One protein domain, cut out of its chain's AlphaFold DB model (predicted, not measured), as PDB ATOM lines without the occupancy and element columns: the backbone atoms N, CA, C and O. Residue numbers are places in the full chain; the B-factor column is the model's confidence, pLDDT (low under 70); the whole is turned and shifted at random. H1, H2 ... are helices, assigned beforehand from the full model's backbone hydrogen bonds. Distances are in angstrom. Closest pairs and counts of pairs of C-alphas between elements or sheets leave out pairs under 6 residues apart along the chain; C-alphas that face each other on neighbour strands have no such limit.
ATOM      1  N   ALA A  25     127.185 189.000 199.504       97.81
ATOM      2  CA  ALA A  25     126.238 188.160 200.233       97.81
ATOM      3  C   ALA A  25     126.972 187.091 201.057       97.81
ATOM      4  O   ALA A  25     127.909 186.432 200.573       97.81
ATOM      5  N   SER A  26     126.558 186.914 202.309       96.19
ATOM      6  CA  SER A  26     126.987 185.774 203.114       96.19
ATOM      7  C   SER A  26     126.321 184.482 202.612       96.19
ATOM      8  O   SER A  26     125.304 184.541 201.916       96.19
ATOM      9  N   PRO A  27     126.874 183.296 202.924       94.06
ATOM     10  CA  PRO A  27     126.177 182.039 202.663       94.06
ATOM     11  C   PRO A  27     124.777 182.016 203.288       94.06
ATOM     12  O   PRO A  27     123.836 181.590 202.628       94.06
ATOM     13  N   ASP A  28     124.628 182.552 204.500       96.81
ATOM     14  CA  ASP A  28     123.345 182.620 205.205       96.81
ATOM     15  C   ASP A  28     122.336 183.518 204.483       96.81
ATOM     16  O   ASP A  28     121.167 183.157 204.370       96.81
ATOM     17  N   ASP A  29     122.785 184.642 203.909       97.12
ATOM     18  CA  ASP A  29     121.921 185.503 203.095       97.12
ATOM     19  C   ASP A  29     121.335 184.741 201.896       97.12
ATOM     20  O   ASP A  29     120.159 184.908 201.578       97.12
ATOM     21  N   LEU A  30     122.139 183.895 201.241       97.00
ATOM     22  CA  LEU A  30     121.697 183.095 200.095       97.00
ATOM     23  C   LEU A  30     120.827 181.902 200.516       97.00
ATOM     24  O   LEU A  30     119.910 181.530 199.781       97.00
ATOM     25  N   LEU A  31     121.085 181.325 201.693       97.69
ATOM     26  CA  LEU A  31     120.313 180.217 202.268       97.69
ATOM     27  C   LEU A  31     118.890 180.610 202.682       97.69
ATOM     28  O   LEU A  31     118.059 179.730 202.881       97.69
ATOM     29  N   GLN A  32     118.576 181.908 202.768       97.12
ATOM     30  CA  GLN A  32     117.196 182.370 202.972       97.12
ATOM     31  C   GLN A  32     116.250 181.944 201.839       97.12
ATOM     32  O   GLN A  32     115.038 181.913 202.037       97.12
ATOM     33  N   PHE A  33     116.788 181.619 200.658       96.94
ATOM     34  CA  PHE A  33     116.007 181.169 199.506       96.94
ATOM     35  C   PHE A  33     116.559 179.889 198.869       96.94
ATOM     36  O   PHE A  33     115.799 178.986 198.526       96.94
ATOM     37  N   HIS A  34     117.878 179.787 198.704       97.31
ATOM     38  CA  HIS A  34     118.499 178.636 198.059       97.31
ATOM     39  C   HIS A  34     118.739 177.483 199.031       97.31
ATOM     40  O   HIS A  34     119.016 177.670 200.214       97.31
ATOM     41  N   THR A  35     118.721 176.259 198.506       97.56
ATOM     42  CA  THR A  35     119.079 175.077 199.286       97.56
ATOM     43  C   THR A  35     120.586 175.007 199.519       97.56
ATOM     44  O   THR A  35     121.401 175.408 198.682       97.56
ATOM     45  N   ARG A  36     120.978 174.412 200.648       97.19
ATOM     46  CA  ARG A  36     122.392 174.178 200.966       97.19
ATOM     47  C   ARG A  36     123.087 173.298 199.926       97.19
ATOM     48  O   ARG A  36     124.205 173.604 199.530       97.19
ATOM     49  N   SER A  37     122.401 172.264 199.428       96.19
ATOM     50  CA  SER A  37     122.941 171.370 198.397       96.19
ATOM     51  C   SER A  37     123.312 172.114 197.113       96.19
ATOM     52  O   SER A  37     124.365 171.847 196.539       96.19
ATOM     53  N   TYR A  38     122.496 173.086 196.699       96.12
ATOM     54  CA  TYR A  38     122.770 173.908 195.525       96.12
ATOM     55  C   TYR A  38     124.015 174.785 195.721       96.12
ATOM     56  O   TYR A  38     124.931 174.769 194.895       96.12
ATOM     57  N   LEU A  39     124.100 175.495 196.852       96.00
ATOM     58  CA  LEU A  39     125.248 176.359 197.156       96.00
ATOM     59  C   LEU A  39     126.553 175.566 197.331       96.00
ATOM     60  O   LEU A  39     127.628 176.052 196.963       96.00
ATOM     61  N   ASP A  40     126.474 174.333 197.831       95.12
ATOM     62  CA  ASP A  40     127.622 173.433 197.936       95.12
ATOM     63  C   ASP A  40     128.145 173.019 196.556       95.12
ATOM     64  O   ASP A  40     129.362 172.992 196.345       95.12
ATOM     65  N   VAL A  41     127.255 172.736 195.597       95.19
ATOM     66  CA  VAL A  41     127.639 172.437 194.208       95.19
ATOM     67  C   VAL A  41     128.298 173.651 193.560       95.19
ATOM     68  O   VAL A  41     129.393 173.504 193.014       95.19
ATOM     69  N   ILE A  42     127.717 174.849 193.694       94.75
ATOM     70  CA  ILE A  42     128.328 176.099 193.204       94.75
ATOM     71  C   ILE A  42     129.726 176.288 193.803       94.75
ATOM     72  O   ILE A  42     130.677 176.623 193.097       94.75
ATOM     73  N   SER A  43     129.873 176.043 195.104       92.81
ATOM     74  CA  SER A  43     131.145 176.213 195.806       92.81
ATOM     75  C   SER A  43     132.202 175.195 195.365       92.81
ATOM     76  O   SER A  43     133.373 175.548 195.236       92.81
ATOM     77  N   LYS A  44     131.813 173.938 195.113       92.81
ATOM     78  CA  LYS A  44     132.699 172.902 194.546       92.81
ATOM     79  C   LYS A  44     133.154 173.282 193.140       92.81
ATOM     80  O   LYS A  44     134.353 173.292 192.872       92.81
ATOM     81  N   CYS A  45     132.205 173.680 192.299       90.75
ATOM     82  CA  CYS A  45     132.447 174.154 190.943       90.75
ATOM     83  C   CYS A  45     133.425 175.337 190.912       90.75
ATOM     84  O   CYS A  45     134.406 175.321 190.175       90.75
ATOM     85  N   ALA A  46     133.221 176.332 191.779       87.94
ATOM     86  CA  ALA A  46     134.080 177.512 191.852       87.94
ATOM     87  C   ALA A  46     135.517 177.208 192.308       87.94
ATOM     88  O   ALA A  46     136.429 177.943 191.942       87.94
ATOM     89  N   ARG A  47     135.731 176.132 193.078       88.44
ATOM     90  CA  ARG A  47     137.068 175.641 193.463       88.44
ATOM     91  C   ARG A  47     137.716 174.746 192.399       88.44
ATOM     92  O   ARG A  47     138.777 174.189 192.657       88.44
ATOM     93  N   GLY A  48     137.067 174.545 191.250       86.50
ATOM     94  CA  GLY A  48     137.524 173.604 190.225       86.50
ATOM     95  C   GLY A  48     137.435 172.139 190.663       86.50
ATOM     96  O   GLY A  48     138.067 171.278 190.057       86.50
ATOM     97  N   THR A  49     136.679 171.832 191.724       88.81
ATOM     98  CA  THR A  49     136.442 170.443 192.126       88.81
ATOM     99  C   THR A  49     135.542 169.780 191.082       88.81
ATOM    100  O   THR A  49     134.465 170.321 190.818       88.81
ATOM    101  N   PRO A  50     135.922 168.621 190.512       88.44
ATOM    102  CA  PRO A  50     135.089 167.922 189.542       88.44
ATOM    103  C   PRO A  50     133.716 167.588 190.132       88.44
ATOM    104  O   PRO A  50     133.609 167.007 191.215       88.44
ATOM    105  N   VAL A  51     132.660 167.950 189.411       91.88
ATOM    106  CA  VAL A  51     131.272 167.613 189.739       91.88
ATOM    107  C   VAL A  51     130.711 166.801 188.577       91.88
ATOM    108  O   VAL A  51     130.946 167.135 187.420       91.88
ATOM    109  N   SER A  52     129.996 165.711 188.869       94.06
ATOM    110  CA  SER A  52     129.437 164.861 187.815       94.06
ATOM    111  C   SER A  52     128.397 165.611 186.982       94.06
ATOM    112  O   SER A  52     127.605 166.376 187.533       94.06
ATOM    113  N   ALA A  53     128.340 165.324 185.678       91.38
ATOM    114  CA  ALA A  53     127.358 165.918 184.767       91.38
ATOM    115  C   ALA A  53     125.917 165.747 185.281       91.38
ATOM    116  O   ALA A  53     125.171 166.712 185.361       91.38
ATOM    117  N   GLY A  54     125.559 164.563 185.793       94.19
ATOM    118  CA  GLY A  54     124.236 164.344 186.392       94.19
ATOM    119  C   GLY A  54     123.954 165.204 187.634       94.19
ATOM    120  O   GLY A  54     122.800 165.493 187.931       94.19
ATOM    121  N   THR A  55     124.978 165.635 188.376       94.06
ATOM    122  CA  THR A  55     124.797 166.583 189.489       94.06
ATOM    123  C   THR A  55     124.645 168.014 188.992       94.06
ATOM    124  O   THR A  55     123.844 168.745 189.569       94.06
ATOM    125  N   LEU A  56     125.377 168.401 187.946       93.69
ATOM    126  CA  LEU A  56     125.235 169.709 187.306       93.69
ATOM    127  C   LEU A  56     123.843 169.861 186.685       93.69
ATOM    128  O   LEU A  56     123.147 170.816 187.021       93.69
ATOM    129  N   SER A  57     123.392 168.861 185.926       94.06
ATOM    130  CA  SER A  57     122.058 168.804 185.316       94.06
ATOM    131  C   SER A  57     120.936 168.924 186.347       94.06
ATOM    132  O   SER A  57     120.068 169.788 186.248       94.06
ATOM    133  N   ARG A  58     121.011 168.155 187.445       95.12
ATOM    134  CA  ARG A  58     120.037 168.245 188.553       95.12
ATOM    135  C   ARG A  58     119.930 169.634 189.187       95.12
ATOM    136  O   ARG A  58     118.912 169.929 189.804       95.12
ATOM    137  N   HIS A  59     120.979 170.446 189.096       94.94
ATOM    138  CA  HIS A  59     121.007 171.807 189.631       94.94
ATOM    139  C   HIS A  59     120.913 172.877 188.529       94.94
ATOM    140  O   HIS A  59     121.077 174.056 188.836       94.94
ATOM    141  N   GLY A  60     120.655 172.488 187.274       93.94
ATOM    142  CA  GLY A  60     120.543 173.398 186.133       93.94
ATOM    143  C   GLY A  60     121.833 174.158 185.816       93.94
ATOM    144  O   GLY A  60     121.770 175.304 185.392       93.94
ATOM    145  N   LEU A  61     122.997 173.563 186.090       92.69
ATOM    146  CA  LEU A  61     124.321 174.154 185.854       92.69
ATOM    147  C   LEU A  61     124.965 173.586 184.580       92.69
ATOM    148  O   LEU A  61     126.125 173.169 184.586       92.69
ATOM    149  N   GLU A  62     124.177 173.518 183.512       88.12
ATOM    150  CA  GLU A  62     124.571 173.047 182.185       88.12
ATOM    151  C   GLU A  62     124.019 173.977 181.098       88.12
ATOM    152  O   GLU A  62     123.177 174.827 181.390       88.12
ATOM    153  N   ASP A  63     124.543 173.841 179.877       88.25
ATOM    154  CA  ASP A  63     124.151 174.574 178.668       88.25
ATOM    155  C   ASP A  63     124.013 176.096 178.862       88.25
ATOM    156  O   ASP A  63     125.011 176.816 178.779       88.25
ATOM    157  N   ASP A  64     122.805 176.584 179.159       92.56
ATOM    158  CA  ASP A  64     122.482 178.004 179.357       92.56
ATOM    159  C   ASP A  64     123.152 178.619 180.597       92.56
ATOM    160  O   ASP A  64     123.393 179.830 180.656       92.56
ATOM    161  N   CYS A  65     123.480 177.789 181.592       91.75
ATOM    162  CA  CYS A  65     124.064 178.195 182.871       91.75
ATOM    163  C   CYS A  65     125.428 177.521 183.100       91.75
ATOM    164  O   CYS A  65     125.592 176.751 184.055       91.75
ATOM    165  N   PRO A  66     126.433 177.789 182.246       90.19
ATOM    166  CA  PRO A  66     127.702 177.093 182.316       90.19
ATOM    167  C   PRO A  66     128.471 177.469 183.584       90.19
ATOM    168  O   PRO A  66     128.484 178.616 184.040       90.19
ATOM    169  N   VAL A  67     129.184 176.492 184.134       91.19
ATOM    170  CA  VAL A  67     130.112 176.722 185.239       91.19
ATOM    171  C   VAL A  67     131.366 177.424 184.722       91.19
ATOM    172  O   VAL A  67     131.992 176.979 183.764       91.19
ATOM    173  N   PHE A  68     131.784 178.487 185.405       90.12
ATOM    174  CA  PHE A  68     133.006 179.223 185.086       90.12
ATOM    175  C   PHE A  68     133.820 179.558 186.341       90.12
ATOM    176  O   PHE A  68     133.327 179.540 187.475       90.12
ATOM    177  N   HIS A  69     135.093 179.895 186.136       88.75
ATOM    178  CA  HIS A  69     135.979 180.313 187.218       88.75
ATOM    179  C   HIS A  69     135.472 181.604 187.879       88.75
ATOM    180  O   HIS A  69     135.314 182.633 187.228       88.75
ATOM    181  N   GLY A  70     135.253 181.563 189.195       90.44
ATOM    182  CA  GLY A  70     134.710 182.698 189.945       90.44
ATOM    183  C   GLY A  70     133.180 182.744 190.025       90.44
ATOM    184  O   GLY A  70     132.652 183.714 190.569       90.44
ATOM    185  N   LEU A  71     132.464 181.702 189.579       93.06
ATOM    186  CA  LEU A  71     130.998 181.608 189.676       93.06
ATOM    187  C   LEU A  71     130.471 181.919 191.089       93.06
ATOM    188  O   LEU A  71     129.566 182.734 191.248       93.06
ATOM    189  N   ALA A  72     131.070 181.334 192.132       94.25
ATOM    190  CA  ALA A  72     130.644 181.592 193.511       94.25
ATOM    191  C   ALA A  72     130.809 183.068 193.914       94.25
ATOM    192  O   ALA A  72     129.952 183.622 194.599       94.25
ATOM    193  N   ALA A  73     131.889 183.726 193.479       94.56
ATOM    194  CA  ALA A  73     132.099 185.145 193.750       94.56
ATOM    195  C   ALA A  73     131.085 186.010 192.986       94.56
ATOM    196  O   ALA A  73     130.530 186.946 193.557       94.56
ATOM    197  N   HIS A  74     130.797 185.654 191.730       95.12
ATOM    198  CA  HIS A  74     129.794 186.323 190.908       95.12
ATOM    199  C   HIS A  74     128.403 186.274 191.554       95.12
ATOM    200  O   HIS A  74     127.803 187.324 191.780       95.12
ATOM    201  N   VAL A  75     127.927 185.081 191.930       96.06
ATOM    202  CA  VAL A  75     126.617 184.888 192.577       96.06
ATOM    203  C   VAL A  75     126.516 185.702 193.868       96.06
ATOM    204  O   VAL A  75     125.521 186.391 194.096       96.06
ATOM    205  N   ARG A  76     127.564 185.685 194.700       97.06
ATOM    206  CA  ARG A  76     127.578 186.419 195.974       97.06
ATOM    207  C   ARG A  76     127.592 187.936 195.796       97.06
ATOM    208  O   ARG A  76     126.937 188.631 196.569       97.06
ATOM    209  N   LEU A  77     128.322 188.457 194.810       97.44
ATOM    210  CA  LEU A  77     128.340 189.889 194.502       97.44
ATOM    211  C   LEU A  77     127.013 190.357 193.900       97.44
ATOM    212  O   LEU A  77     126.492 191.391 194.309       97.44
ATOM    213  N   ALA A  78     126.443 189.586 192.970       97.00
ATOM    214  CA  ALA A  78     125.156 189.903 192.358       97.00
ATOM    215  C   ALA A  78     124.022 189.893 193.397       97.00
ATOM    216  O   ALA A  78     123.290 190.876 193.524       97.00
ATOM    217  N   GLY A  79     123.921 188.825 194.197       97.38
ATOM    218  CA  GLY A  79     122.934 188.729 195.274       97.38
ATOM    219  C   GLY A  79     123.130 189.804 196.345       97.38
ATOM    220  O   GLY A  79     122.172 190.454 196.761       97.38
ATOM    221  N   GLY A  80     124.380 190.054 196.744       98.00
ATOM    222  CA  GLY A  80     124.708 191.065 197.747       98.00
ATOM    223  C   GLY A  80     124.408 192.494 197.288       98.00
ATOM    224  O   GLY A  80     123.914 193.299 198.081       98.00
ATOM    225  N   GLY A  81     124.579 192.798 195.998       97.38
ATOM    226  CA  GLY A  81     124.147 194.067 195.409       97.38
ATOM    227  C   GLY A  81     122.638 194.285 195.522       97.38
ATOM    228  O   GLY A  81     122.211 195.340 195.996       97.38
ATOM    229  N   SER A  82     121.834 193.275 195.187       96.94
ATOM    230  CA  SER A  82     120.372 193.336 195.327       96.94
ATOM    231  C   SER A  82     119.928 193.485 196.786       96.94
ATOM    232  O   SER A  82     119.071 194.314 197.088       96.94
ATOM    233  N   ILE A  83     120.547 192.745 197.712       97.31
ATOM    234  CA  ILE A  83     120.268 192.860 199.154       97.31
ATOM    235  C   ILE A  83     120.643 194.254 199.672       97.31
ATOM    236  O   ILE A  83     119.884 194.859 200.429       97.31
ATOM    237  N   THR A  84     121.794 194.785 199.253       97.25
ATOM    238  CA  THR A  84     122.241 196.137 199.620       97.25
ATOM    239  C   THR A  84     121.249 197.183 199.131       97.25
ATOM    240  O   THR A  84     120.852 198.054 199.903       97.25
ATOM    241  N   ALA A  85     120.797 197.071 197.881       94.94
ATOM    242  CA  ALA A  85     119.798 197.969 197.319       94.94
ATOM    243  C   ALA A  85     118.473 197.896 198.094       94.94
ATOM    244  O   ALA A  85     117.927 198.934 198.454       94.94
ATOM    245  N   ALA A  86     117.998 196.691 198.428       94.88
ATOM    246  CA  ALA A  86     116.764 196.496 199.192       94.88
ATOM    247  C   ALA A  86     116.838 197.065 200.620       94.88
ATOM    248  O   ALA A  86     115.851 197.586 201.135       94.88
ATOM    249  N   ARG A  87     118.008 196.984 201.265       94.56
ATOM    250  CA  ARG A  87     118.244 197.551 202.604       94.56
ATOM    251  C   ARG A  87     118.485 199.059 202.579       94.56
ATOM    252  O   ARG A  87     118.366 199.704 203.620       94.56
ATOM    253  N   THR A  88     118.840 199.623 201.426       93.31
ATOM    254  CA  THR A  88     119.135 201.049 201.327       93.31
ATOM    255  C   THR A  88     117.853 201.842 201.074       93.31
ATOM    256  O   THR A  88     117.205 201.665 200.042       93.31
ATOM    257  N   PRO A  89     117.489 202.783 201.960       84.19
ATOM    258  CA  PRO A  89     116.357 203.662 201.719       84.19
ATOM    259  C   PRO A  89     116.643 204.602 200.540       84.19
ATOM    260  O   PRO A  89     117.556 205.425 200.596       84.19
TER     261      PRO A  89
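This is residues 25 to 89 of the 130 residues of the protein "Hist_deacetyl domain-containing protein" of Allomyces macrogynus (strain ATCC 38327) (UniProt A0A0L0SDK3). Two helices, H2 and H4, meet near the last residue of H2 and the first of H4 as a V, and the short helix H1 sits in its mouth; H3 sits beyond H2, outside the V, and a long loop, residues 59 to 70, leads from it back to the corner where H4 begins. H4, the longest helix, makes one end of a rod, and H3 and the residues just before it are at the other end. You will find 65 printed residues with four named helices, in the order H1, H2, H3, H4, and no named strand; the class is all helix. The whole is only just compact, close to loose, with a radius of gyration of the C-alphas of 12.7 A, and it spans 43 by 20 by 20 A.

Look first at H1, residues 27 to 31, and H2, residues 36 to 46: they are close but not clearly touching, and their closest C-alphas, those of Pro 27 and Leu 39, are 8.0 A apart. Next find H3, residues 53 to 58, which is close to H2 but not clearly touching it; the closest C-alphas, those of Val 41 and Leu 56, are 7.8 A apart. H2 and H3 run opposite ways at a steep tilt of 37 degrees, only just past shallow. Now go to H4, residues 71 to 87, which touches H2 with residues 71 to 72 alone. The closest C-alphas of H2 and H4 are those of Ala 46 and Leu 71, 5.6 A apart, and the two helices run opposite ways at a steep tilt of 54 degrees. H1 and H4 are close but not clearly touching, with the C-alphas of Leu 30 and Gly 79 the closest at 7.5 A. H3 is apart from both H1 and H4. In H1, H2, H3 and H4 every O i to N i+4 pair is within hydrogen-bond range.

Find C-alpha 27 at (126.177, 182.039, 202.663), where H1 begins its five residues, to Leu 31. H2 runs from Arg 36 to Ala 46, 15.2 A from first to last C-alpha. H3 runs from Ala 53 to Arg 58, 8.6 A. H4 starts at C-alpha 71, (130.998, 181.608, 189.676), and runs 24.2 A to C-alpha 87 at (118.244, 197.551, 202.604).

Look for the two C-alphas farthest apart at Ser 52 and Pro 89, 43.2 A from each other. The printed part runs from residue 25 to 89 and has no cut. The link from H1 to H2 is tight, that from H2 to H3 is short, and that from H3 to H4, 12 residues, is long. In the B-factor column, the mean pLDDT of the printed part is 93.9, and no printed residue is under 70.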